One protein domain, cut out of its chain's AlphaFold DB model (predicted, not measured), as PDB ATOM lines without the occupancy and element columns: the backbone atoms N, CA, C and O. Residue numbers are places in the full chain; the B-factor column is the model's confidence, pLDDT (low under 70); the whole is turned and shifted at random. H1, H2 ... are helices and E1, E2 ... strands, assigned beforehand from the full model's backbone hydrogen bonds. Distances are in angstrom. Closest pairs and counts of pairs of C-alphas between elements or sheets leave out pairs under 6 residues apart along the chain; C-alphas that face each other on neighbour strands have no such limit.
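This is residues 36 to 127 and 231 to 317 of the 622 residues of an uncharacterized protein of Planoprotostelium fungivorum (UniProt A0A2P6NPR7). The domain is a solenoid, a chain wound in stacked turns of parallel strands, with E1 and E2 in the turn at one end of the stack and E11 and E12 in the turn at the other. One wall is the row E1, E3, E5, E7, E9 and E11, another is the flat sheet of E4, E6, E8 and E10, and E3 and E5 bend round a corner into a third wall; H1 covers the end near E1, and the long stretch from 269 to 294 swings outward round Asn 282. The printed part has 179 residues, with one named helix and twelve named strands, in the order H1 and then E1 to E12, and under half of the residues are in these elements. The class is mostly strand; the larger sheet is branched, the smaller runs E4, E6, E8, E10, and both are parallel. The whole is compact, with a radius of gyration of the C-alphas of 15.6 A and spans of 51 by 39 by 29 A.

The branched, twisted sheet has E3, residues 87 to 100, with three neighbours. E1, residues 63 to 67, and E2, residues 70 to 74, lie on one side of E3, beside its residues 89 to 93 and 96 to 100, and E5, residues 115 to 126, lies on the other side. E3 bends by 91 degrees at residue 95, E5 bends by 72 degrees at residue 121, and E1 runs on into E2 at 93 degrees across a break of two residues. N 65 and O 90 are 3.1 A apart, N 72 and O 97 are 2.9 A apart, and N 91 and O 118 are 2.8 A apart, each within hydrogen-bond range. E7, residues 239 to 244, is parallel to E5, with N 119 and O 242 at 2.9 A. E9, residues 266 to 268, follows beside E7, with N 243 and O 266 at 2.8 A, and E11, residues 305 to 307, is an edge strand beside E9, with N 267 and O 305 at 2.8 A. In the other sheet E4, residues 109 to 112, and E10, residues 295 to 298, are edge strands; E6, residues 233 to 236, and E8, residues 256 to 259, are inner. There N 111 and O 234, N 235 and O 257, and N 258 and O 296 are each 2.8 A apart. E12, residues 310 to 312, pairs with no named strand, but its residues 310 to 311 pair with residues 271 to 272. H1, residues 45 to 52, is on the branched sheet at a height of 7.3 A, only just over none of its strands, with two of its C-alphas falling on E3. The closest C-alphas of H1 and E1 are those of Ala 52 and Val 65, 6.5 A apart. In H1 every O i to N i+4 pair is within hydrogen-bond range.

H1 begins at C-alpha 45, (-35.509, 24.304, -23.865). E3 measures 27.1 A from first to last C-alpha, E5 29.0 A, E7 15.7 A and E1 13.7 A. C-alpha 115, where E5 begins, is at (-50.723, 22.100, -36.351). E12 ends at C-alpha 312, (-40.902, -2.008, -22.893).

The two C-alphas farthest apart are those of Ala 59 and Asn 282, at 51.2 A. Residues 128 to 230 are not printed, and C-alphas 127 and 231 are 16.8 A apart across this cut. The links from E2 to E3, E7 to E8 and E9 to E10 are long. The mean pLDDT of the printed part is 95.8, and no printed residue is under 70.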
ATOM      1  N   THR A  36     -28.816  25.806 -36.695       97.94
ATOM      2  CA  THR A  36     -28.517  24.839 -35.636       97.94
ATOM      3  C   THR A  36     -28.125  25.551 -34.349       97.94
ATOM      4  O   THR A  36     -27.145  26.294 -34.307       97.94
ATOM      5  N   TYR A  37     -28.882  25.295 -33.288       98.31
ATOM      6  CA  TYR A  37     -28.571  25.737 -31.941       98.31
ATOM      7  C   TYR A  37     -27.467  24.863 -31.365       98.31
ATOM      8  O   TYR A  37     -27.605  23.643 -31.304       98.31
ATOM      9  N   THR A  38     -26.386  25.484 -30.906       97.81
ATOM     10  CA  THR A  38     -25.392  24.798 -30.079       97.81
ATOM     11  C   THR A  38     -25.686  25.146 -28.629       97.81
ATOM     12  O   THR A  38     -25.449  26.292 -28.235       97.81
ATOM     13  N   PRO A  39     -26.226  24.206 -27.833       96.19
ATOM     14  CA  PRO A  39     -26.392  24.442 -26.414       96.19
ATOM     15  C   PRO A  39     -25.030  24.761 -25.783       96.19
ATOM     16  O   PRO A  39     -24.002  24.249 -26.239       96.19
ATOM     17  N   PRO A  40     -24.994  25.569 -24.712       91.12
ATOM     18  CA  PRO A  40     -23.827  25.604 -23.841       91.12
ATOM     19  C   PRO A  40     -23.664  24.230 -23.153       91.12
ATOM     20  O   PRO A  40     -24.251  23.233 -23.562       91.12
ATOM     21  N   LYS A  41     -22.897  24.151 -22.061       88.81
ATOM     22  CA  LYS A  41     -22.719  22.895 -21.306       88.81
ATOM     23  C   LYS A  41     -24.044  22.173 -20.974       88.81
ATOM     24  O   LYS A  41     -24.086  20.950 -20.987       88.81
ATOM     25  N   ASN A  42     -25.106  22.932 -20.696       96.19
ATOM     26  CA  ASN A  42     -26.422  22.410 -20.332       96.19
ATOM     27  C   ASN A  42     -27.459  22.781 -21.397       96.19
ATOM     28  O   ASN A  42     -27.435  23.894 -21.933       96.19
ATOM     29  N   PHE A  43     -28.420  21.895 -21.641       97.75
ATOM     30  CA  PHE A  43     -29.545  22.188 -22.518       97.75
ATOM     31  C   PHE A  43     -30.634  22.954 -21.758       97.75
ATOM     32  O   PHE A  43     -31.019  22.603 -20.642       97.75
ATOM     33  N   SER A  44     -31.146  24.013 -22.383       96.56
ATOM     34  CA  SER A  44     -32.290  24.783 -21.896       96.56
ATOM     35  C   SER A  44     -33.294  24.913 -23.028       96.56
ATOM     36  O   SER A  44     -33.046  25.619 -24.007       96.56
ATOM     37  N   GLY A  45     -34.433  24.239 -22.884       95.94
ATOM     38  CA  GLY A  45     -35.509  24.304 -23.865       95.94
ATOM     39  C   GLY A  45     -36.072  25.722 -24.061       95.94
ATOM     40  O   GLY A  45     -36.181  26.145 -25.209       95.94
ATOM     41  N   PRO A  46     -36.297  26.535 -23.005       95.94
ATOM     42  CA  PRO A  46     -36.679  27.939 -23.176       95.94
ATOM     43  C   PRO A  46     -35.656  28.773 -23.962       95.94
ATOM     44  O   PRO A  46     -36.039  29.596 -24.794       95.94
ATOM     45  N   ALA A  47     -34.351  28.556 -23.742       97.06
ATOM     46  CA  ALA A  47     -33.308  29.241 -24.507       97.06
ATOM     47  C   ALA A  47     -33.295  28.792 -25.976       97.06
ATOM     48  O   ALA A  47     -33.198  29.632 -26.871       97.06
ATOM     49  N   PHE A  48     -33.453  27.487 -26.218       98.00
ATOM     50  CA  PHE A  48     -33.575  26.924 -27.558       98.00
ATOM     51  C   PHE A  48     -34.786  27.495 -28.307       98.00
ATOM     52  O   PHE A  48     -34.625  27.975 -29.423       98.00
ATOM     53  N   LEU A  49     -35.971  27.527 -27.692       97.38
ATOM     54  CA  LEU A  49     -37.183  28.064 -28.321       97.38
ATOM     55  C   LEU A  49     -37.083  29.568 -28.597       97.38
ATOM     56  O   LEU A  49     -37.504  30.025 -29.657       97.38
ATOM     57  N   LYS A  50     -36.466  30.337 -27.689       97.25
ATOM     58  CA  LYS A  50     -36.185  31.761 -27.916       97.25
ATOM     59  C   LYS A  50     -35.228  31.984 -29.089       97.25
ATOM     60  O   LYS A  50     -35.360  32.971 -29.799       97.25
ATOM     61  N   TRP A  51     -34.246  31.105 -29.276       98.25
ATOM     62  CA  TRP A  51     -33.363  31.155 -30.439       98.25
ATOM     63  C   TRP A  51     -34.080  30.691 -31.717       98.25
ATOM     64  O   TRP A  51     -33.898  31.290 -32.773       98.25
ATOM     65  N   ALA A  52     -34.928  29.665 -31.629       97.69
ATOM     66  CA  ALA A  52     -35.662  29.124 -32.767       97.69
ATOM     67  C   ALA A  52     -36.618  30.164 -33.367       97.69
ATOM     68  O   ALA A  52     -36.713  30.275 -34.587       97.69
ATOM     69  N   SER A  53     -37.263  30.979 -32.526       96.06
ATOM     70  CA  SER A  53     -38.188  32.028 -32.969       96.06
ATOM     71  C   SER A  53     -37.524  33.193 -33.712       96.06
ATOM     72  O   SER A  53     -38.229  34.009 -34.300       96.06
ATOM     73  N   THR A  54     -36.187  33.283 -33.716       97.00
ATOM     74  CA  THR A  54     -35.448  34.275 -34.516       97.00
ATOM     75  C   THR A  54     -34.959  33.724 -35.853       97.00
ATOM     76  O   THR A  54     -34.377  34.471 -36.641       97.00
ATOM     77  N   GLN A  55     -35.170  32.432 -36.123       97.44
ATOM     78  CA  GLN A  55     -34.751  31.807 -37.374       97.44
ATOM     79  C   GLN A  55     -35.756  32.081 -38.498       97.44
ATOM     80  O   GLN A  55     -36.927  32.380 -38.273       97.44
ATOM     81  N   THR A  56     -35.274  32.001 -39.736       94.06
ATOM     82  CA  THR A  56     -36.088  32.275 -40.926       94.06
ATOM     83  C   THR A  56     -36.991  31.087 -41.252       94.06
ATOM     84  O   THR A  56     -36.545  29.941 -41.250       94.06
ATOM     85  N   ILE A  57     -38.254  31.375 -41.563       93.75
ATOM     86  CA  ILE A  57     -39.210  30.399 -42.093       93.75
ATOM     87  C   ILE A  57     -38.865  30.134 -43.563       93.75
ATOM     88  O   ILE A  57     -38.597  31.072 -44.319       93.75
ATOM     89  N   GLY A  58     -38.850  28.863 -43.964       89.69
ATOM     90  CA  GLY A  58     -38.575  28.457 -45.338       89.69
ATOM     91  C   GLY A  58     -39.612  28.986 -46.333       89.69
ATOM     92  O   GLY A  58     -40.718  29.385 -45.970       89.69
ATOM     93  N   ALA A  59     -39.270  28.965 -47.623       89.12
ATOM     94  CA  ALA A  59     -40.190  29.361 -48.695       89.12
ATOM     95  C   ALA A  59     -41.441  28.459 -48.785       89.12
ATOM     96  O   ALA A  59     -42.447  28.852 -49.367       89.12
ATOM     97  N   ASP A  60     -41.373  27.265 -48.198       86.94
ATOM     98  CA  ASP A  60     -42.470  26.313 -48.029       86.94
ATOM     99  C   ASP A  60     -43.396  26.652 -46.844       86.94
ATOM    100  O   ASP A  60     -44.364  25.938 -46.598       86.94
ATOM    101  N   GLY A  61     -43.113  27.731 -46.107       90.50
ATOM    102  CA  GLY A  61     -43.874  28.141 -44.928       90.50
ATOM    103  C   GLY A  61     -43.536  27.354 -43.660       90.50
ATOM    104  O   GLY A  61     -44.198  27.563 -42.643       90.50
ATOM    105  N   ASN A  62     -42.517  26.485 -43.694       92.88
ATOM    106  CA  ASN A  62     -42.102  25.691 -42.542       92.88
ATOM    107  C   ASN A  62     -40.900  26.313 -41.826       92.88
ATOM    108  O   ASN A  62     -39.887  26.660 -42.438       92.88
ATOM    109  N   LEU A  63     -40.965  26.385 -40.498       95.94
ATOM    110  CA  LEU A  63     -39.788  26.608 -39.672       95.94
ATOM    111  C   LEU A  63     -39.069  25.272 -39.466       95.94
ATOM    112  O   LEU A  63     -39.641  24.316 -38.946       95.94
ATOM    113  N   GLN A  64     -37.795  25.204 -39.831       96.00
ATOM    114  CA  GLN A  64     -36.971  24.036 -39.547       96.00
ATOM    115  C   GLN A  64     -35.711  24.475 -38.817       96.00
ATOM    116  O   GLN A  64     -34.951  25.309 -39.308       96.00
ATOM    117  N   VAL A  65     -35.479  23.898 -37.642       97.50
ATOM    118  CA  VAL A  65     -34.321  24.225 -36.812       97.50
ATOM    119  C   VAL A  65     -33.768  22.975 -36.154       97.50
ATOM    120  O   VAL A  65     -34.507  22.030 -35.883       97.50
ATOM    121  N   GLY A  66     -32.461  22.958 -35.910       97.38
ATOM    122  CA  GLY A  66     -31.794  21.818 -35.305       97.38
ATOM    123  C   GLY A  66     -31.045  22.147 -34.027       97.38
ATOM    124  O   GLY A  66     -30.829  23.309 -33.685       97.38
ATOM    125  N   VAL A  67     -30.599  21.096 -33.352       98.19
ATOM    126  CA  VAL A  67     -29.654  21.161 -32.236       98.19
ATOM    127  C   VAL A  67     -28.373  20.433 -32.647       98.19
ATOM    128  O   VAL A  67     -28.413  19.483 -33.437       98.19
ATOM    129  N   THR A  68     -27.219  20.926 -32.206       97.19
ATOM    130  CA  THR A  68     -25.936  20.243 -32.419       97.19
ATOM    131  C   THR A  68     -25.968  18.882 -31.709       97.19
ATOM    132  O   THR A  68     -26.380  18.840 -30.550       97.19
ATOM    133  N   PRO A  69     -25.564  17.775 -32.363       96.75
ATOM    134  CA  PRO A  69     -25.494  16.469 -31.712       96.75
ATOM    135  C   PRO A  69     -24.582  16.499 -30.482       96.75
ATOM    136  O   PRO A  69     -23.530  17.142 -30.497       96.75
ATOM    137  N   GLY A  70     -24.963  15.782 -29.431       96.81
ATOM    138  CA  GLY A  70     -24.216  15.765 -28.180       96.81
ATOM    139  C   GLY A  70     -25.033  15.283 -26.989       96.81
ATOM    140  O   GLY A  70     -26.248  15.108 -27.068       96.81
ATOM    141  N   GLN A  71     -24.337  15.086 -25.874       96.38
ATOM    142  CA  GLN A  71     -24.934  14.756 -24.584       96.38
ATOM    143  C   GLN A  71     -25.003  16.020 -23.732       96.38
ATOM    144  O   GLN A  71     -23.989  16.700 -23.552       96.38
ATOM    145  N   TYR A  72     -26.184  16.332 -23.207       97.56
ATOM    146  CA  TYR A  72     -26.414  17.546 -22.432       97.56
ATOM    147  C   TYR A  72     -27.179  17.252 -21.148       97.56
ATOM    148  O   TYR A  72     -28.167  16.519 -21.139       97.56
ATOM    149  N   ASP A  73     -26.771  17.912 -20.068       97.38
ATOM    150  CA  ASP A  73     -27.541  17.917 -18.832       97.38
ATOM    151  C   ASP A  73     -28.704  18.916 -18.927       97.38
ATOM    152  O   ASP A  73     -28.554  20.031 -19.440       97.38
ATOM    153  N   VAL A  74     -29.856  18.534 -18.378       97.06
ATOM    154  CA  VAL A  74     -31.048  19.376 -18.239       97.06
ATOM    155  C   VAL A  74     -31.326  19.605 -16.757       97.06
ATOM    156  O   VAL A  74     -31.546  18.667 -15.990       97.06
ATOM    157  N   TYR A  75     -31.344  20.879 -16.367       95.69
ATOM    158  CA  TYR A  75     -31.669  21.334 -15.008       95.69
ATOM    159  C   TYR A  75     -33.023  22.054 -14.934       95.69
ATOM    160  O   TYR A  75     -33.391  22.597 -13.894       95.69
ATOM    161  N   THR A  76     -33.771  22.083 -16.038       90.50
ATOM    162  CA  THR A  76     -35.146  22.582 -16.055       90.50
ATOM    163  C   THR A  76     -36.052  21.553 -15.385       90.50
ATOM    164  O   THR A  76     -36.170  20.435 -15.874       90.50
ATOM    165  N   SER A  77     -36.684  21.933 -14.272       88.88
ATOM    166  CA  SER A  77     -37.683  21.097 -13.597       88.88
ATOM    167  C   SER A  77     -39.089  21.277 -14.179       88.88
ATOM    168  O   SER A  77     -39.890  20.359 -14.117       88.88
ATOM    169  N   GLY A  78     -39.412  22.447 -14.737       88.88
ATOM    170  CA  GLY A  78     -40.699  22.704 -15.392       88.88
ATOM    171  C   GLY A  78     -40.721  22.282 -16.862       88.88
ATOM    172  O   GLY A  78     -39.980  21.399 -17.289       88.88
ATOM    173  N   ILE A  79     -41.534  22.978 -17.656       94.94
ATOM    174  CA  ILE A  79     -41.668  22.706 -19.088       94.94
ATOM    175  C   ILE A  79     -40.365  23.027 -19.829       94.94
ATOM    176  O   ILE A  79     -39.878  24.160 -19.795       94.94
ATOM    177  N   MET A  80     -39.806  22.034 -20.528       95.06
ATOM    178  CA  MET A  80     -38.631  22.210 -21.383       95.06
ATOM    179  C   MET A  80     -39.044  22.826 -22.724       95.06
ATOM    180  O   MET A  80     -38.514  23.867 -23.104       95.06
ATOM    181  N   LEU A  81     -40.002  22.222 -23.429       96.94
ATOM    182  CA  LEU A  81     -40.529  22.731 -24.694       96.94
ATOM    183  C   LEU A  81     -42.006  23.092 -24.533       96.94
ATOM    184  O   LEU A  81     -42.858  22.208 -24.497       96.94
ATOM    185  N   ASN A  82     -42.299  24.390 -24.442       97.12
ATOM    186  CA  ASN A  82     -43.665  24.907 -24.470       97.12
ATOM    187  C   ASN A  82     -44.001  25.355 -25.897       97.12
ATOM    188  O   ASN A  82     -43.507  26.379 -26.368       97.12
ATOM    189  N   LEU A  83     -44.805  24.553 -26.586       96.81
ATOM    190  CA  LEU A  83     -45.117  24.661 -28.006       96.81
ATOM    191  C   LEU A  83     -46.572  25.106 -28.216       96.81
ATOM    192  O   LEU A  83     -47.277  24.529 -29.031       96.81
ATOM    193  N   GLY A  84     -47.071  26.074 -27.451       94.12
ATOM    194  CA  GLY A  84     -48.451  26.550 -27.593       94.12
ATOM    195  C   GLY A  84     -48.681  27.369 -28.869       94.12
ATOM    196  O   GLY A  84     -47.932  28.304 -29.138       94.12
ATOM    197  N   SER A  85     -49.754  27.067 -29.613       93.31
ATOM    198  CA  SER A  85     -50.237  27.861 -30.765       93.31
ATOM    199  C   SER A  85     -49.217  28.092 -31.890       93.31
ATOM    200  O   SER A  85     -49.316  29.073 -32.627       93.31
ATOM    201  N   ILE A  86     -48.229  27.205 -32.025       94.50
ATOM    202  CA  ILE A  86     -47.300  27.201 -33.157       94.50
ATOM    203  C   ILE A  86     -47.755  26.198 -34.217       94.50
ATOM    204  O   ILE A  86     -48.375  25.180 -33.894       94.50
ATOM    205  N   SER A  87     -47.382  26.460 -35.469       95.62
ATOM    206  CA  SER A  87     -47.660  25.559 -36.586       95.62
ATOM    207  C   SER A  87     -46.453  25.399 -37.506       95.62
ATOM    208  O   SER A  87     -45.523  26.207 -37.457       95.62
ATOM    209  N   ASN A  88     -46.477  24.369 -38.356       96.44
ATOM    210  CA  ASN A  88     -45.535  24.178 -39.466       96.44
ATOM    211  C   ASN A  88     -44.067  24.246 -39.012       96.44
ATOM    212  O   ASN A  88     -43.259  25.002 -39.551       96.44
ATOM    213  N   THR A  89     -43.722  23.505 -37.955       96.88
ATOM    214  CA  THR A  89     -42.389  23.566 -37.336       96.88
ATOM    215  C   THR A  89     -41.796  22.177 -37.141       96.88
ATOM    216  O   THR A  89     -42.416  21.305 -36.537       96.88
ATOM    217  N   THR A  90     -40.562  21.975 -37.600       97.06
ATOM    218  CA  THR A  90     -39.791  20.748 -37.350       97.06
ATOM    219  C   THR A  90     -38.541  21.042 -36.528       97.06
ATOM    220  O   THR A  90     -37.680  21.828 -36.932       97.06
ATOM    221  N   PHE A  91     -38.422  20.355 -35.393       97.69
ATOM    222  CA  PHE A  91     -37.252  20.354 -34.527       97.69
ATOM    223  C   PHE A  91     -36.398  19.108 -34.803       97.69
ATOM    224  O   PHE A  91     -36.825  17.979 -34.555       97.69
ATOM    225  N   TRP A  92     -35.180  19.326 -35.300       97.88
ATOM    226  CA  TRP A  92     -34.202  18.291 -35.642       97.88
ATOM    227  C   TRP A  92     -33.170  18.116 -34.523       97.88
ATOM    228  O   TRP A  92     -32.227  18.900 -34.395       97.88
ATOM    229  N   LEU A  93     -33.339  17.091 -33.695       97.44
ATOM    230  CA  LEU A  93     -32.469  16.788 -32.557       97.44
ATOM    231  C   LEU A  93     -31.663  15.500 -32.765       97.44
ATOM    232  O   LEU A  93     -31.279  14.867 -31.790       97.44
ATOM    233  N   ASP A  94     -31.392  15.108 -34.011       95.00
ATOM    234  CA  ASP A  94     -30.635  13.895 -34.332       95.00
ATOM    235  C   ASP A  94     -29.306  13.821 -33.566       95.00
ATOM    236  O   ASP A  94     -28.466  14.719 -33.662       95.00
ATOM    237  N   GLY A  95     -29.114  12.738 -32.810       94.50
ATOM    238  CA  GLY A  95     -27.906  12.519 -32.012       94.50
ATOM    239  C   GLY A  95     -27.824  13.374 -30.744       94.50
ATOM    240  O   GLY A  95     -26.736  13.522 -30.189       94.50
ATOM    241  N   VAL A  96     -28.941  13.949 -30.292       97.56
ATOM    242  CA  VAL A  96     -29.034  14.652 -29.007       97.56
ATOM    243  C   VAL A  96     -29.514  13.696 -27.922       97.56
ATOM    244  O   VAL A  96     -30.555  13.047 -28.046       97.56
ATOM    245  N   GLU A  97     -28.775  13.665 -26.819       97.25
ATOM    246  CA  GLU A  97     -29.131  12.941 -25.606       97.25
ATOM    247  C   GLU A  97     -29.251  13.921 -24.439       97.25
ATOM    248  O   GLU A  97     -28.329  14.687 -24.156       97.25
ATOM    249  N   LEU A  98     -30.399  13.905 -23.762       96.94
ATOM    250  CA  LEU A  98     -30.690  14.781 -22.635       96.94
ATOM    251  C   LEU A  98     -30.784  13.982 -21.335       96.94
ATOM    252  O   LEU A  98     -31.683  13.153 -21.168       96.94
ATOM    253  N   THR A  99     -29.896  14.293 -20.390       95.38
ATOM    254  CA  THR A  99     -29.941  13.771 -19.022       95.38
ATOM    255  C   THR A  99     -30.622  14.771 -18.101       95.38
ATOM    256  O   THR A  99     -30.048  15.798 -17.739       95.38
ATOM    257  N   PHE A 100     -31.833  14.467 -17.651       95.44
ATOM    258  CA  PHE A 100     -32.498  15.276 -16.633       95.44
ATOM    259  C   PHE A 100     -31.870  15.010 -15.264       95.44
ATOM    260  O   PHE A 100     -31.910  13.887 -14.756       95.44
ATOM    261  N   ARG A 101     -31.281  16.060 -14.680       94.75
ATOM    262  CA  ARG A 101     -30.587  16.039 -13.378       94.75
ATOM    263  C   ARG A 101     -31.475  16.448 -12.210       94.75
ATOM    264  O   ARG A 101     -31.051  16.392 -11.058       94.75
ATOM    265  N   VAL A 102     -32.694  16.882 -12.509       92.25
ATOM    266  CA  VAL A 102     -33.709  17.278 -11.535       92.25
ATOM    267  C   VAL A 102     -35.034  16.594 -11.877       92.25
ATOM    268  O   VAL A 102     -35.300  16.356 -13.059       92.25
ATOM    269  N   PRO A 103     -35.872  16.267 -10.877       89.62
ATOM    270  CA  PRO A 103     -37.225  15.795 -11.131       89.62
ATOM    271  C   PRO A 103     -38.040  16.828 -11.906       89.62
ATOM    272  O   PRO A 103     -37.887  18.037 -11.711       89.62
ATOM    273  N   LEU A 104     -38.943  16.332 -12.744       90.12
ATOM    274  CA  LEU A 104     -39.926  17.167 -13.412       90.12
ATOM    275  C   LEU A 104     -41.038  17.562 -12.427       90.12
ATOM    276  O   LEU A 104     -41.605  16.712 -11.740       90.12
ATOM    277  N   THR A 105     -41.352  18.851 -12.373       92.25
ATOM    278  CA  THR A 105     -42.520  19.425 -11.693       92.25
ATOM    279  C   THR A 105     -43.706  19.600 -12.643       92.25
ATOM    280  O   THR A 105     -44.820  19.792 -12.176       92.25
ATOM    281  N   ASP A 106     -43.463  19.547 -13.956       93.12
ATOM    282  CA  ASP A 106     -44.458  19.628 -15.032       93.12
ATOM    283  C   ASP A 106     -43.967  18.815 -16.252       93.12
ATOM    284  O   ASP A 106     -42.881  18.237 -16.219       93.12
ATOM    285  N   SER A 107     -44.742  18.760 -17.328       94.56
ATOM    286  CA  SER A 107     -44.421  18.019 -18.547       94.56
ATOM    287  C   SER A 107     -43.183  18.586 -19.231       94.56
ATOM    288  O   SER A 107     -43.088  19.794 -19.430       94.56
ATOM    289  N   ALA A 108     -42.246  17.736 -19.658       95.75
ATOM    290  CA  ALA A 108     -41.066  18.197 -20.388       95.75
ATOM    291  C   ALA A 108     -41.461  18.831 -21.731       95.75
ATOM    292  O   ALA A 108     -40.895  19.850 -22.125       95.75
ATOM    293  N   ILE A 109     -42.447  18.258 -22.419       97.25
ATOM    294  CA  ILE A 109     -43.002  18.804 -23.657       97.25
ATOM    295  C   ILE A 109     -44.480  19.090 -23.421       97.25
ATOM    296  O   ILE A 109     -45.239  18.176 -23.106       97.25
ATOM    297  N   LEU A 110     -44.886  20.345 -23.597       97.56
ATOM    298  CA  LEU A 110     -46.282  20.761 -23.552       97.56
ATOM    299  C   LEU A 110     -46.646  21.427 -24.874       97.56
ATOM    300  O   LEU A 110     -46.006  22.391 -25.288       97.56
ATOM    301  N   SER A 111     -47.687  20.928 -25.527       97.56
ATOM    302  CA  SER A 111     -48.212  21.479 -26.770       97.56
ATOM    303  C   SER A 111     -49.730  21.587 -26.704       97.56
ATOM    304  O   SER A 111     -50.423  20.648 -26.304       97.56
ATOM    305  N   THR A 112     -50.246  22.743 -27.112       97.69
ATOM    306  CA  THR A 112     -51.680  23.046 -27.102       97.69
ATOM    307  C   THR A 112     -52.040  23.845 -28.342       97.69
ATOM    308  O   THR A 112     -51.369  24.837 -28.642       97.69
ATOM    309  N   ASN A 113     -53.117  23.448 -29.022       97.69
ATOM    310  CA  ASN A 113     -53.640  24.124 -30.215       97.69
ATOM    311  C   ASN A 113     -52.581  24.280 -31.319       97.69
ATOM    312  O   ASN A 113     -52.347  25.388 -31.798       97.69
ATOM    313  N   THR A 114     -51.901  23.190 -31.686       97.12
ATOM    314  CA  THR A 114     -50.850  23.209 -32.718       97.12
ATOM    315  C   THR A 114     -51.231  22.461 -33.980       97.12
ATOM    316  O   THR A 114     -52.104  21.589 -33.965       97.12
ATOM    317  N   GLU A 115     -50.535  22.771 -35.071       96.88
ATOM    318  CA  GLU A 115     -50.723  22.100 -36.351       96.88
ATOM    319  C   GLU A 115     -49.388  21.823 -37.055       96.88
ATOM    320  O   GLU A 115     -48.561  22.715 -37.208       96.88
ATOM    321  N   ASN A 116     -49.182  20.593 -37.532       96.50
ATOM    322  CA  ASN A 116     -48.002  20.195 -38.317       96.50
ATOM    323  C   ASN A 116     -46.673  20.472 -37.584       96.50
ATOM    324  O   ASN A 116     -45.806  21.211 -38.063       96.50
ATOM    325  N   ILE A 117     -46.519  19.880 -36.399       96.94
ATOM    326  CA  ILE A 117     -45.293  19.968 -35.598       96.94
ATOM    327  C   ILE A 117     -44.565  18.629 -35.614       96.94
ATOM    328  O   ILE A 117     -45.197  17.579 -35.528       96.94
ATOM    329  N   SER A 118     -43.234  18.644 -35.681       97.00
ATOM    330  CA  SER A 118     -42.422  17.432 -35.577       97.00
ATOM    331  C   SER A 118     -41.226  17.612 -34.642       97.00
ATOM    332  O   SER A 118     -40.513  18.610 -34.725       97.00
ATOM    333  N   ILE A 119     -40.995  16.636 -33.762       97.75
ATOM    334  CA  ILE A 119     -39.800  16.514 -32.918       97.75
ATOM    335  C   ILE A 119     -39.074  15.227 -33.297       97.75
ATOM    336  O   ILE A 119     -39.680  14.150 -33.321       97.75
ATOM    337  N   ARG A 120     -37.777  15.338 -33.601       96.81
ATOM    338  CA  ARG A 120     -37.030  14.256 -34.249       96.81
ATOM    339  C   ARG A 120     -35.690  13.962 -33.598       96.81
ATOM    340  O   ARG A 120     -34.976  14.900 -33.273       96.81
ATOM    341  N   GLY A 121     -35.331  12.685 -33.479       96.00
ATOM    342  CA  GLY A 121     -33.959  12.247 -33.201       96.00
ATOM    343  C   GLY A 121     -33.475  12.393 -31.752       96.00
ATOM    344  O   GLY A 121     -32.272  12.319 -31.512       96.00
ATOM    345  N   LEU A 122     -34.382  12.598 -30.795       97.50
ATOM    346  CA  LEU A 122     -34.063  12.917 -29.401       97.50
ATOM    347  C   LEU A 122     -34.071  11.671 -28.497       97.50
ATOM    348  O   LEU A 122     -35.043  10.922 -28.480       97.50
ATOM    349  N   THR A 123     -33.040  11.503 -27.666       97.56
ATOM    350  CA  THR A 123     -33.045  10.559 -26.532       97.56
ATOM    351  C   THR A 123     -33.121  11.310 -25.206       97.56
ATOM    352  O   THR A 123     -32.358  12.245 -24.977       97.56
ATOM    353  N   VAL A 124     -34.013  10.893 -24.308       95.75
ATOM    354  CA  VAL A 124     -34.153  11.464 -22.963       95.75
ATOM    355  C   VAL A 124     -34.065  10.385 -21.894       95.75
ATOM    356  O   VAL A 124     -34.632   9.296 -22.023       95.75
ATOM    357  N   HIS A 125     -33.385  10.713 -20.802       92.00
ATOM    358  CA  HIS A 125     -33.326   9.867 -19.620       92.00
ATOM    359  C   HIS A 125     -33.222  10.702 -18.344       92.00
ATOM    360  O   HIS A 125     -32.766  11.846 -18.360       92.00
ATOM    361  N   MET A 126     -33.637  10.126 -17.217       92.62
ATOM    362  CA  MET A 126     -33.562  10.778 -15.907       92.62
ATOM    363  C   MET A 126     -32.483  10.114 -15.057       92.62
ATOM    364  O   MET A 126     -32.424   8.886 -14.980       92.62
ATOM    365  N   ASN A 127     -31.621  10.921 -14.434       92.94
ATOM    366  CA  ASN A 127     -30.609  10.444 -13.496       92.94
ATOM    367  C   ASN A 127     -30.545  11.381 -12.268       92.94
ATOM    368  O   ASN A 127     -30.048  12.506 -12.404       92.94
ATOM    369  N   VAL A 231     -46.723  13.752 -16.610       94.75
ATOM    370  CA  VAL A 231     -46.575  13.104 -17.922       94.75
ATOM    371  C   VAL A 231     -45.392  13.729 -18.658       94.75
ATOM    372  O   VAL A 231     -45.184  14.933 -18.575       94.75
ATOM    373  N   PHE A 232     -44.604  12.941 -19.391       96.31
ATOM    374  CA  PHE A 232     -43.415  13.478 -20.051       96.31
ATOM    375  C   PHE A 232     -43.760  14.415 -21.224       96.31
ATOM    376  O   PHE A 232     -43.241  15.533 -21.289       96.31
ATOM    377  N   SER A 233     -44.648  13.983 -22.125       97.75
ATOM    378  CA  SER A 233     -45.117  14.775 -23.271       97.75
ATOM    379  C   SER A 233     -46.638  14.898 -23.279       97.75
ATOM    380  O   SER A 233     -47.331  13.889 -23.365       97.75
ATOM    381  N   VAL A 234     -47.162  16.119 -23.259       98.25
ATOM    382  CA  VAL A 234     -48.601  16.411 -23.312       98.25
ATOM    383  C   VAL A 234     -48.917  17.187 -24.584       98.25
ATOM    384  O   VAL A 234     -48.432  18.303 -24.772       98.25
ATOM    385  N   ILE A 235     -49.740  16.602 -25.453       98.19
ATOM    386  CA  ILE A 235     -50.197  17.192 -26.714       98.19
ATOM    387  C   ILE A 235     -51.718  17.315 -26.658       98.19
ATOM    388  O   ILE A 235     -52.421  16.317 -26.522       98.19
ATOM    389  N   THR A 236     -52.232  18.537 -26.757       97.94
ATOM    390  CA  THR A 236     -53.660  18.834 -26.573       97.94
ATOM    391  C   THR A 236     -54.230  19.618 -27.749       97.94
ATOM    392  O   THR A 236     -53.569  20.516 -28.280       97.94
ATOM    393  N   ASN A 237     -55.457  19.292 -28.162       97.19
ATOM    394  CA  ASN A 237     -56.227  20.026 -29.173       97.19
ATOM    395  C   ASN A 237     -55.442  20.322 -30.460       97.19
ATOM    396  O   ASN A 237     -55.489  21.427 -30.994       97.19
ATOM    397  N   SER A 238     -54.659  19.353 -30.928       97.31
ATOM    398  CA  SER A 238     -53.684  19.568 -32.000       97.31
ATOM    399  C   SER A 238     -53.987  18.721 -33.235       97.31
ATOM    400  O   SER A 238     -54.797  17.790 -33.207       97.31
ATOM    401  N   ARG A 239     -53.314  19.044 -34.340       97.44
ATOM    402  CA  ARG A 239     -53.391  18.346 -35.628       97.44
ATOM    403  C   ARG A 239     -51.987  17.974 -36.101       97.44
ATOM    404  O   ARG A 239     -51.096  18.817 -36.113       97.44
ATOM    405  N   ASN A 240     -51.789  16.727 -36.526       96.50
ATOM    406  CA  ASN A 240     -50.554  16.271 -37.183       96.50
ATOM    407  C   ASN A 240     -49.257  16.530 -36.380       96.50
ATOM    408  O   ASN A 240     -48.246  16.960 -36.936       96.50
ATOM    409  N   PHE A 241     -49.266  16.284 -35.067       97.50
ATOM    410  CA  PHE A 241     -48.049  16.294 -34.252       97.50
ATOM    411  C   PHE A 241     -47.267  14.988 -34.441       97.50
ATOM    412  O   PHE A 241     -47.850  13.907 -34.370       97.50
ATOM    413  N   SER A 242     -45.955  15.072 -34.656       97.44
ATOM    414  CA  SER A 242     -45.108  13.915 -34.949       97.44
ATOM    415  C   SER A 242     -43.915  13.781 -34.002       97.44
ATOM    416  O   SER A 242     -43.146  14.723 -33.821       97.44
ATOM    417  N   PHE A 243     -43.701  12.574 -33.481       98.12
ATOM    418  CA  PHE A 243     -42.467  12.146 -32.826       98.12
ATOM    419  C   PHE A 243     -41.790  11.077 -33.680       98.12
ATOM    420  O   PHE A 243     -42.407  10.065 -34.019       98.12
ATOM    421  N   ILE A 244     -40.529  11.306 -34.047       97.69
ATOM    422  CA  ILE A 244     -39.801  10.432 -34.974       97.69
ATOM    423  C   ILE A 244     -38.406  10.161 -34.427       97.69
ATOM    424  O   ILE A 244     -37.702  11.103 -34.077       97.69
ATOM    425  N   ASP A 245     -38.000   8.894 -34.355       97.44
ATOM    426  CA  ASP A 245     -36.683   8.509 -33.822       97.44
ATOM    427  C   ASP A 245     -36.445   9.082 -32.410       97.44
ATOM    428  O   ASP A 245     -35.402   9.660 -32.103       97.44
ATOM    429  N   TYR A 246     -37.466   8.969 -31.558       97.69
ATOM    430  CA  TYR A 246     -37.481   9.521 -30.205       97.69
ATOM    431  C   TYR A 246     -37.374   8.401 -29.170       97.69
ATOM    432  O   TYR A 246     -38.143   7.447 -29.232       97.69
ATOM    433  N   THR A 247     -36.494   8.522 -28.177       98.19
ATOM    434  CA  THR A 247     -36.349   7.531 -27.098       98.19
ATOM    435  C   THR A 247     -36.592   8.147 -25.718       98.19
ATOM    436  O   THR A 247     -35.940   9.124 -25.369       98.19
ATOM    437  N   ILE A 248     -37.477   7.550 -24.910       97.25
ATOM    438  CA  ILE A 248     -37.611   7.796 -23.462       97.25
ATOM    439  C   ILE A 248     -37.118   6.551 -22.725       97.25
ATOM    440  O   ILE A 248     -37.695   5.476 -22.889       97.25
ATOM    441  N   THR A 249     -36.088   6.688 -21.884       95.12
ATOM    442  CA  THR A 249     -35.611   5.552 -21.072       95.12
ATOM    443  C   THR A 249     -36.032   5.592 -19.604       95.12
ATOM    444  O   THR A 249     -35.828   4.622 -18.875       95.12
ATOM    445  N   SER A 250     -36.550   6.730 -19.131       91.31
ATOM    446  CA  SER A 250     -37.145   6.863 -17.800       91.31
ATOM    447  C   SER A 250     -38.102   8.052 -17.738       91.31
ATOM    448  O   SER A 250     -37.761   9.116 -18.256       91.31
ATOM    449  N   ALA A 251     -39.256   7.901 -17.081       91.44
ATOM    450  CA  ALA A 251     -40.126   9.020 -16.709       91.44
ATOM    451  C   ALA A 251     -40.979   8.688 -15.465       91.44
ATOM    452  O   ALA A 251     -41.277   7.515 -15.209       91.44
ATOM    453  N   PRO A 252     -41.401   9.703 -14.686       90.06
ATOM    454  CA  PRO A 252     -42.135   9.500 -13.436       90.06
ATOM    455  C   PRO A 252     -43.604   9.095 -13.638       90.06
ATOM    456  O   PRO A 252     -44.276   8.775 -12.663       90.06
ATOM    457  N   ASN A 253     -44.115   9.149 -14.868       93.81
ATOM    458  CA  ASN A 253     -45.499   8.843 -15.228       93.81
ATOM    459  C   ASN A 253     -45.545   8.384 -16.704       93.81
ATOM    460  O   ASN A 253     -44.619   7.699 -17.140       93.81
ATOM    461  N   MET A 254     -46.585   8.744 -17.460       96.50
ATOM    462  CA  MET A 254     -46.763   8.372 -18.864       96.50
ATOM    463  C   MET A 254     -45.724   9.010 -19.794       96.50
ATOM    464  O   MET A 254     -45.208  10.100 -19.525       96.50
ATOM    465  N   GLY A 255     -45.455   8.351 -20.924       97.44
ATOM    466  CA  GLY A 255     -44.580   8.874 -21.977       97.44
ATOM    467  C   GLY A 255     -45.254   9.986 -22.780       97.44
ATOM    468  O   GLY A 255     -44.757  11.114 -22.833       97.44
ATOM    469  N   TRP A 256     -46.416   9.680 -23.359       98.44
ATOM    470  CA  TRP A 256     -47.223  10.627 -24.124       98.44
ATOM    471  C   TRP A 256     -48.678  10.617 -23.672       98.44
ATOM    472  O   TRP A 256     -49.294   9.560 -23.602       98.44
ATOM    473  N   TRP A 257     -49.227  11.808 -23.460       98.19
ATOM    474  CA  TRP A 257     -50.652  12.074 -23.325       98.19
ATOM    475  C   TRP A 257     -51.111  12.890 -24.529       98.19
ATOM    476  O   TRP A 257     -50.703  14.041 -24.700       98.19
ATOM    477  N   LEU A 258     -51.926  12.283 -25.382       98.38
ATOM    478  CA  LEU A 258     -52.480  12.892 -26.586       98.38
ATOM    479  C   LEU A 258     -53.971  13.102 -26.355       98.38
ATOM    480  O   LEU A 258     -54.684  12.131 -26.129       98.38
ATOM    481  N   GLN A 259     -54.456  14.339 -26.384       96.56
ATOM    482  CA  GLN A 259     -55.814  14.624 -25.937       96.56
ATOM    483  C   GLN A 259     -56.553  15.636 -26.812       96.56
ATOM    484  O   GLN A 259     -56.159  16.796 -26.924       96.56
ATOM    485  N   GLY A 260     -57.690  15.192 -27.342       94.81
ATOM    486  CA  GLY A 260     -58.627  15.954 -28.159       94.81
ATOM    487  C   GLY A 260     -58.045  16.675 -29.372       94.81
ATOM    488  O   GLY A 260     -56.863  16.591 -29.714       94.81
ATOM    489  N   GLY A 261     -58.922  17.403 -30.057       94.19
ATOM    490  CA  GLY A 261     -58.626  18.001 -31.352       94.19
ATOM    491  C   GLY A 261     -58.697  16.999 -32.502       94.19
ATOM    492  O   GLY A 261     -59.188  15.875 -32.376       94.19
ATOM    493  N   TYR A 262     -58.209  17.437 -33.662       96.12
ATOM    494  CA  TYR A 262     -58.321  16.661 -34.894       96.12
ATOM    495  C   TYR A 262     -57.496  15.369 -34.858       96.12
ATOM    496  O   TYR A 262     -57.903  14.372 -35.453       96.12
ATOM    497  N   GLY A 263     -56.351  15.379 -34.168       96.44
ATOM    498  CA  GLY A 263     -55.459  14.231 -34.066       96.44
ATOM    499  C   GLY A 263     -54.618  14.016 -35.327       96.44
ATOM    500  O   GLY A 263     -53.989  14.959 -35.819       96.44
ATOM    501  N   GLY A 264     -54.536  12.774 -35.811       94.56
ATOM    502  CA  GLY A 264     -53.639  12.395 -36.916       94.56
ATOM    503  C   GLY A 264     -52.160  12.448 -36.518       94.56
ATOM    504  O   GLY A 264     -51.295  12.803 -37.315       94.56
ATOM    505  N   HIS A 265     -51.874  12.196 -35.241       98.00
ATOM    506  CA  HIS A 265     -50.523  12.249 -34.691       98.00
ATOM    507  C   HIS A 265     -49.705  11.036 -35.121       98.00
ATOM    508  O   HIS A 265     -50.234   9.930 -35.199       98.00
ATOM    509  N   VAL A 266     -48.409  11.228 -35.357       98.38
ATOM    510  CA  VAL A 266     -47.506  10.169 -35.820       98.38
ATOM    511  C   VAL A 266     -46.429   9.909 -34.778       98.38
ATOM    512  O   VAL A 266     -45.699  10.808 -34.375       98.38
ATOM    513  N   LEU A 267     -46.292   8.659 -34.364       98.56
ATOM    514  CA  LEU A 267     -45.225   8.176 -33.505       98.56
ATOM    515  C   LEU A 267     -44.503   7.082 -34.282       98.56
ATOM    516  O   LEU A 267     -45.001   5.965 -34.415       98.56
ATOM    517  N   LYS A 268     -43.358   7.433 -34.872       98.06
ATOM    518  CA  LYS A 268     -42.612   6.576 -35.800       98.06
ATOM    519  C   LYS A 268     -41.231   6.278 -35.241       98.06
ATOM    520  O   LYS A 268     -40.467   7.199 -34.964       98.06
ATOM    521  N   ARG A 269     -40.880   4.995 -35.108       98.12
ATOM    522  CA  ARG A 269     -39.570   4.570 -34.566       98.12
ATOM    523  C   ARG A 269     -39.286   5.154 -33.177       98.12
ATOM    524  O   ARG A 269     -38.144   5.434 -32.820       98.12
ATOM    525  N   VAL A 270     -40.346   5.341 -32.397       98.50
ATOM    526  CA  VAL A 270     -40.267   5.801 -31.013       98.50
ATOM    527  C   VAL A 270     -39.939   4.620 -30.104       98.50
ATOM    528  O   VAL A 270     -40.373   3.495 -30.350       98.50
ATOM    529  N   ARG A 271     -39.163   4.862 -29.051       98.50
ATOM    530  CA  ARG A 271     -38.758   3.842 -28.087       98.50
ATOM    531  C   ARG A 271     -39.075   4.286 -26.668       98.50
ATOM    532  O   ARG A 271     -38.576   5.304 -26.201       98.50
ATOM    533  N   VAL A 272     -39.863   3.486 -25.969       98.31
ATOM    534  CA  VAL A 272     -39.938   3.453 -24.511       98.31
ATOM    535  C   VAL A 272     -39.230   2.189 -24.082       98.31
ATOM    536  O   VAL A 272     -39.681   1.096 -24.406       98.31
ATOM    537  N   MET A 273     -38.102   2.326 -23.401       95.81
ATOM    538  CA  MET A 273     -37.297   1.170 -23.024       95.81
ATOM    539  C   MET A 273     -36.598   1.387 -21.697       95.81
ATOM    540  O   MET A 273     -36.462   2.509 -21.224       95.81
ATOM    541  N   ARG A 274     -36.141   0.306 -21.077       93.00
ATOM    542  CA  ARG A 274     -35.271   0.407 -19.902       93.00
ATOM    543  C   ARG A 274     -33.978   1.121 -20.293       93.00
ATOM    544  O   ARG A 274     -33.471   0.914 -21.396       93.00
ATOM    545  N   ASN A 275     -33.423   1.940 -19.401       92.31
ATOM    546  CA  ASN A 275     -32.084   2.476 -19.632       92.31
ATOM    547  C   ASN A 275     -31.072   1.316 -19.545       92.31
ATOM    548  O   ASN A 275     -31.013   0.665 -18.505       92.31
ATOM    549  N   PRO A 276     -30.283   1.020 -20.591       89.25
ATOM    550  CA  PRO A 276     -29.266  -0.027 -20.499       89.25
ATOM    551  C   PRO A 276     -28.108   0.370 -19.571       89.25
ATOM    552  O   PRO A 276     -27.397  -0.498 -19.067       89.25
ATOM    553  N   THR A 277     -27.922   1.670 -19.330       91.00
ATOM    554  CA  THR A 277     -26.863   2.199 -18.473       91.00
ATOM    555  C   THR A 277     -27.382   2.357 -17.041       91.00
ATOM    556  O   THR A 277     -28.386   3.042 -16.822       91.00
ATOM    557  N   PRO A 278     -26.712   1.761 -16.039       92.62
ATOM    558  CA  PRO A 278     -27.083   1.959 -14.646       92.62
ATOM    559  C   PRO A 278     -26.826   3.410 -14.192       92.62
ATOM    560  O   PRO A 278     -25.919   4.064 -14.713       92.62
ATOM    561  N   PRO A 279     -27.562   3.924 -13.187       92.25
ATOM    562  CA  PRO A 279     -27.362   5.287 -12.676       92.25
ATOM    563  C   PRO A 279     -25.953   5.534 -12.120       92.25
ATOM    564  O   PRO A 279     -25.464   6.665 -12.143       92.25
ATOM    565  N   VAL A 280     -25.311   4.467 -11.629       93.75
ATOM    566  CA  VAL A 280     -23.938   4.439 -11.116       93.75
ATOM    567  C   VAL A 280     -23.160   3.350 -11.868       93.75
ATOM    568  O   VAL A 280     -23.697   2.257 -12.059       93.75
ATOM    569  N   PRO A 281     -21.901   3.595 -12.285       92.81
ATOM    570  CA  PRO A 281     -21.086   2.586 -12.963       92.81
ATOM    571  C   PRO A 281     -21.000   1.269 -12.182       92.81
ATOM    572  O   PRO A 281     -20.820   1.275 -10.966       92.81
ATOM    573  N   ASN A 282     -21.079   0.142 -12.896       88.62
ATOM    574  CA  ASN A 282     -21.056  -1.220 -12.342       88.62
ATOM    575  C   ASN A 282     -22.232  -1.574 -11.402       88.62
ATOM    576  O   ASN A 282     -22.142  -2.568 -10.682       88.62
ATOM    577  N   SER A 283     -23.325  -0.795 -11.400       92.62
ATOM    578  CA  SER A 283     -24.568  -1.141 -10.693       92.62
ATOM    579  C   SER A 283     -25.610  -1.786 -11.626       92.62
ATOM    580  O   SER A 283     -25.330  -2.074 -12.790       92.62
ATOM    581  N   ILE A 284     -26.806  -2.076 -11.103       94.31
ATOM    582  CA  ILE A 284     -27.875  -2.772 -11.832       94.31
ATOM    583  C   ILE A 284     -28.662  -1.766 -12.694       94.31
ATOM    584  O   ILE A 284     -29.149  -0.771 -12.142       94.31
ATOM    585  N   PRO A 285     -28.828  -1.995 -14.012       95.25
ATOM    586  CA  PRO A 285     -29.657  -1.153 -14.877       95.25
ATOM    587  C   PRO A 285     -31.139  -1.106 -14.458       95.25
ATOM    588  O   PRO A 285     -31.617  -2.049 -13.814       95.25
ATOM    589  N   PRO A 286     -31.879  -0.039 -14.822       95.06
ATOM    590  CA  PRO A 286     -33.297   0.079 -14.502       95.06
ATOM    591  C   PRO A 286     -34.144  -1.086 -15.022       95.06
ATOM    592  O   PRO A 286     -34.086  -1.427 -16.199       95.06
ATOM    593  N   VAL A 287     -34.998  -1.651 -14.165       95.00
ATOM    594  CA  VAL A 287     -36.009  -2.652 -14.571       95.00
ATOM    595  C   VAL A 287     -37.328  -2.026 -15.033       95.00
ATOM    596  O   VAL A 287     -38.162  -2.714 -15.610       95.00
ATOM    597  N   ILE A 288     -37.522  -0.725 -14.799       94.88
ATOM    598  CA  ILE A 288     -38.713   0.049 -15.173       94.88
ATOM    599  C   ILE A 288     -38.295   1.182 -16.112       94.88
ATOM    600  O   ILE A 288     -37.303   1.863 -15.855       94.88
ATOM    601  N   SER A 289     -39.074   1.397 -17.172       95.81
ATOM    602  CA  SER A 289     -38.966   2.578 -18.035       95.81
ATOM    603  C   SER A 289     -39.879   3.699 -17.522       95.81
ATOM    604  O   SER A 289     -39.413   4.725 -17.038       95.81
ATOM    605  N   LEU A 290     -41.191   3.486 -17.548       95.38
ATOM    606  CA  LEU A 290     -42.206   4.462 -17.156       95.38
ATOM    607  C   LEU A 290     -43.022   3.952 -15.977       95.38
ATOM    608  O   LEU A 290     -43.278   2.754 -15.863       95.38
ATOM    609  N   SER A 291     -43.488   4.871 -15.135       93.69
ATOM    610  CA  SER A 291     -44.358   4.522 -14.004       93.69
ATOM    611  C   SER A 291     -45.839   4.362 -14.378       93.69
ATOM    612  O   SER A 291     -46.602   3.903 -13.533       93.69
ATOM    613  N   SER A 292     -46.232   4.677 -15.618       94.12
ATOM    614  CA  SER A 292     -47.582   4.434 -16.161       94.12
ATOM    615  C   SER A 292     -47.488   4.033 -17.642       94.12
ATOM    616  O   SER A 292     -46.569   3.300 -18.013       94.12
ATOM    617  N   ASP A 293     -48.420   4.492 -18.471       97.12
ATOM    618  CA  ASP A 293     -48.618   4.127 -19.866       97.12
ATOM    619  C   ASP A 293     -47.489   4.642 -20.763       97.12
ATOM    620  O   ASP A 293     -46.902   5.701 -20.520       97.12
ATOM    621  N   ALA A 294     -47.218   3.947 -21.866       98.38
ATOM    622  CA  ALA A 294     -46.349   4.509 -22.897       98.38
ATOM    623  C   ALA A 294     -47.092   5.609 -23.668       98.38
ATOM    624  O   ALA A 294     -46.644   6.758 -23.688       98.38
ATOM    625  N   PHE A 295     -48.252   5.272 -24.232       98.62
ATOM    626  CA  PHE A 295     -49.092   6.184 -25.003       98.62
ATOM    627  C   PHE A 295     -50.518   6.192 -24.451       98.62
ATOM    628  O   PHE A 295     -51.215   5.187 -24.531       98.62
ATOM    629  N   HIS A 296     -50.962   7.335 -23.943       98.00
ATOM    630  CA  HIS A 296     -52.307   7.543 -23.423       98.00
ATOM    631  C   HIS A 296     -53.045   8.532 -24.326       98.00
ATOM    632  O   HIS A 296     -52.610   9.672 -24.503       98.00
ATOM    633  N   VAL A 297     -54.121   8.085 -24.970       98.44
ATOM    634  CA  VAL A 297     -54.757   8.800 -26.082       98.44
ATOM    635  C   VAL A 297     -56.237   8.977 -25.798       98.44
ATOM    636  O   VAL A 297     -56.987   8.007 -25.722       98.44
ATOM    637  N   VAL A 298     -56.655  10.230 -25.660       97.19
ATOM    638  CA  VAL A 298     -57.975  10.607 -25.167       97.19
ATOM    639  C   VAL A 298     -58.712  11.421 -26.218       97.19
ATOM    640  O   VAL A 298     -58.328  12.547 -26.528       97.19
ATOM    641  N   ALA A 299     -59.825  10.883 -26.705       96.38
ATOM    642  CA  ALA A 299     -60.840  11.623 -27.443       96.38
ATOM    643  C   ALA A 299     -60.351  12.383 -28.697       96.38
ATOM    644  O   ALA A 299     -60.835  13.475 -28.997       96.38
ATOM    645  N   LEU A 300     -59.395  11.830 -29.453       97.38
ATOM    646  CA  LEU A 300     -59.028  12.385 -30.760       97.38
ATOM    647  C   LEU A 300     -60.128  12.106 -31.791       97.38
ATOM    648  O   LEU A 300     -60.741  11.037 -31.774       97.38
ATOM    649  N   GLN A 301     -60.323  13.013 -32.750       96.69
ATOM    650  CA  GLN A 301     -61.190  12.734 -33.906       96.69
ATOM    651  C   GLN A 301     -60.557  11.678 -34.821       96.69
ATOM    652  O   GLN A 301     -61.193  10.690 -35.196       96.69
ATOM    653  N   ASN A 302     -59.265  11.853 -35.117       97.44
ATOM    654  CA  ASN A 302     -58.437  10.882 -35.819       97.44
ATOM    655  C   ASN A 302     -57.355  10.355 -34.878       97.44
ATOM    656  O   ASN A 302     -56.524  11.112 -34.373       97.44
ATOM    657  N   GLY A 303     -57.375   9.053 -34.639       97.44
ATOM    658  CA  GLY A 303     -56.427   8.356 -33.797       97.44
ATOM    659  C   GLY A 303     -54.992   8.421 -34.326       97.44
ATOM    660  O   GLY A 303     -54.726   8.904 -35.429       97.44
ATOM    661  N   PRO A 304     -54.036   7.972 -33.505       98.19
ATOM    662  CA  PRO A 304     -52.625   8.074 -33.821       98.19
ATOM    663  C   PRO A 304     -52.183   6.994 -34.812       98.19
ATOM    664  O   PRO A 304     -52.776   5.918 -34.914       98.19
ATOM    665  N   ILE A 305     -51.064   7.268 -35.472       98.62
ATOM    666  CA  ILE A 305     -50.275   6.307 -36.233       98.62
ATOM    667  C   ILE A 305     -49.039   5.978 -35.400       98.62
ATOM    668  O   ILE A 305     -48.119   6.786 -35.299       98.62
ATOM    669  N   ILE A 306     -49.019   4.798 -34.788       98.81
ATOM    670  CA  ILE A 306     -47.927   4.289 -33.956       98.81
ATOM    671  C   ILE A 306     -47.257   3.153 -34.721       98.81
ATOM    672  O   ILE A 306     -47.809   2.054 -34.832       98.81
ATOM    673  N   VAL A 307     -46.086   3.430 -35.295       98.62
ATOM    674  CA  VAL A 307     -45.438   2.508 -36.232       98.62
ATOM    675  C   VAL A 307     -43.947   2.332 -35.996       98.62
ATOM    676  O   VAL A 307     -43.200   3.295 -35.808       98.62
ATOM    677  N   ASN A 308     -43.482   1.087 -36.116       98.56
ATOM    678  CA  ASN A 308     -42.073   0.721 -35.942       98.56
ATOM    679  C   ASN A 308     -41.520   1.065 -34.547       98.56
ATOM    680  O   ASN A 308     -40.326   1.334 -34.409       98.56
ATOM    681  N   CYS A 309     -42.374   1.119 -33.526       98.88
ATOM    682  CA  CYS A 309     -42.012   1.530 -32.175       98.88
ATOM    683  C   CYS A 309     -41.619   0.345 -31.284       98.88
ATOM    684  O   CYS A 309     -41.965  -0.811 -31.530       98.88
ATOM    685  N   TRP A 310     -40.910   0.659 -30.205       98.75
ATOM    686  CA  TRP A 310     -40.544  -0.277 -29.147       98.75
ATOM    687  C   TRP A 310     -41.109   0.221 -27.824       98.75
ATOM    688  O   TRP A 310     -40.858   1.362 -27.447       98.75
ATOM    689  N   VAL A 311     -41.866  -0.612 -27.122       98.69
ATOM    690  CA  VAL A 311     -42.504  -0.280 -25.849       98.69
ATOM    691  C   VAL A 311     -42.186  -1.375 -24.852       98.69
ATOM    692  O   VAL A 311     -42.592  -2.524 -25.014       98.69
ATOM    693  N   GLU A 312     -41.428  -1.031 -23.825       96.69
ATOM    694  CA  GLU A 312     -40.902  -2.008 -22.893       96.69
ATOM    695  C   GLU A 312     -40.908  -1.497 -21.459       96.69
ATOM    696  O   GLU A 312     -40.523  -0.360 -21.190       96.69
ATOM    697  N   ALA A 313     -41.248  -2.398 -20.534       94.62
ATOM    698  CA  ALA A 313     -41.125  -2.246 -19.084       94.62
ATOM    699  C   ALA A 313     -41.898  -1.080 -18.443       94.62
ATOM    700  O   ALA A 313     -41.697  -0.786 -17.257       94.62
ATOM    701  N   GLN A 314     -42.835  -0.468 -19.160       95.12
ATOM    702  CA  GLN A 314     -43.764   0.509 -18.609       95.12
ATOM    703  C   GLN A 314     -44.698  -0.151 -17.579       95.12
ATOM    704  O   GLN A 314     -44.938  -1.366 -17.618       95.12
ATOM    705  N   ARG A 315     -45.161   0.621 -16.596       92.62
ATOM    706  CA  ARG A 315     -45.954   0.101 -15.470       92.62
ATOM    707  C   ARG A 315     -47.454   0.205 -15.667       92.62
ATOM    708  O   ARG A 315     -48.168  -0.239 -14.780       92.62
ATOM    709  N   ASP A 316     -47.923   0.669 -16.813       92.62
ATOM    710  CA  ASP A 316     -49.309   0.471 -17.224       92.62
ATOM    711  C   ASP A 316     -49.389   0.017 -18.689       92.62
ATOM    712  O   ASP A 316     -48.541  -0.775 -19.120       92.62
ATOM    713  N   ASP A 317     -50.407   0.440 -19.429       96.19
ATOM    714  CA  ASP A 317     -50.637   0.008 -20.801       96.19
ATOM    715  C   ASP A 317     -49.542   0.492 -21.765       96.19
ATOM    716  O   ASP A 317     -48.977   1.580 -21.640       96.19
TER     717      ASP A 317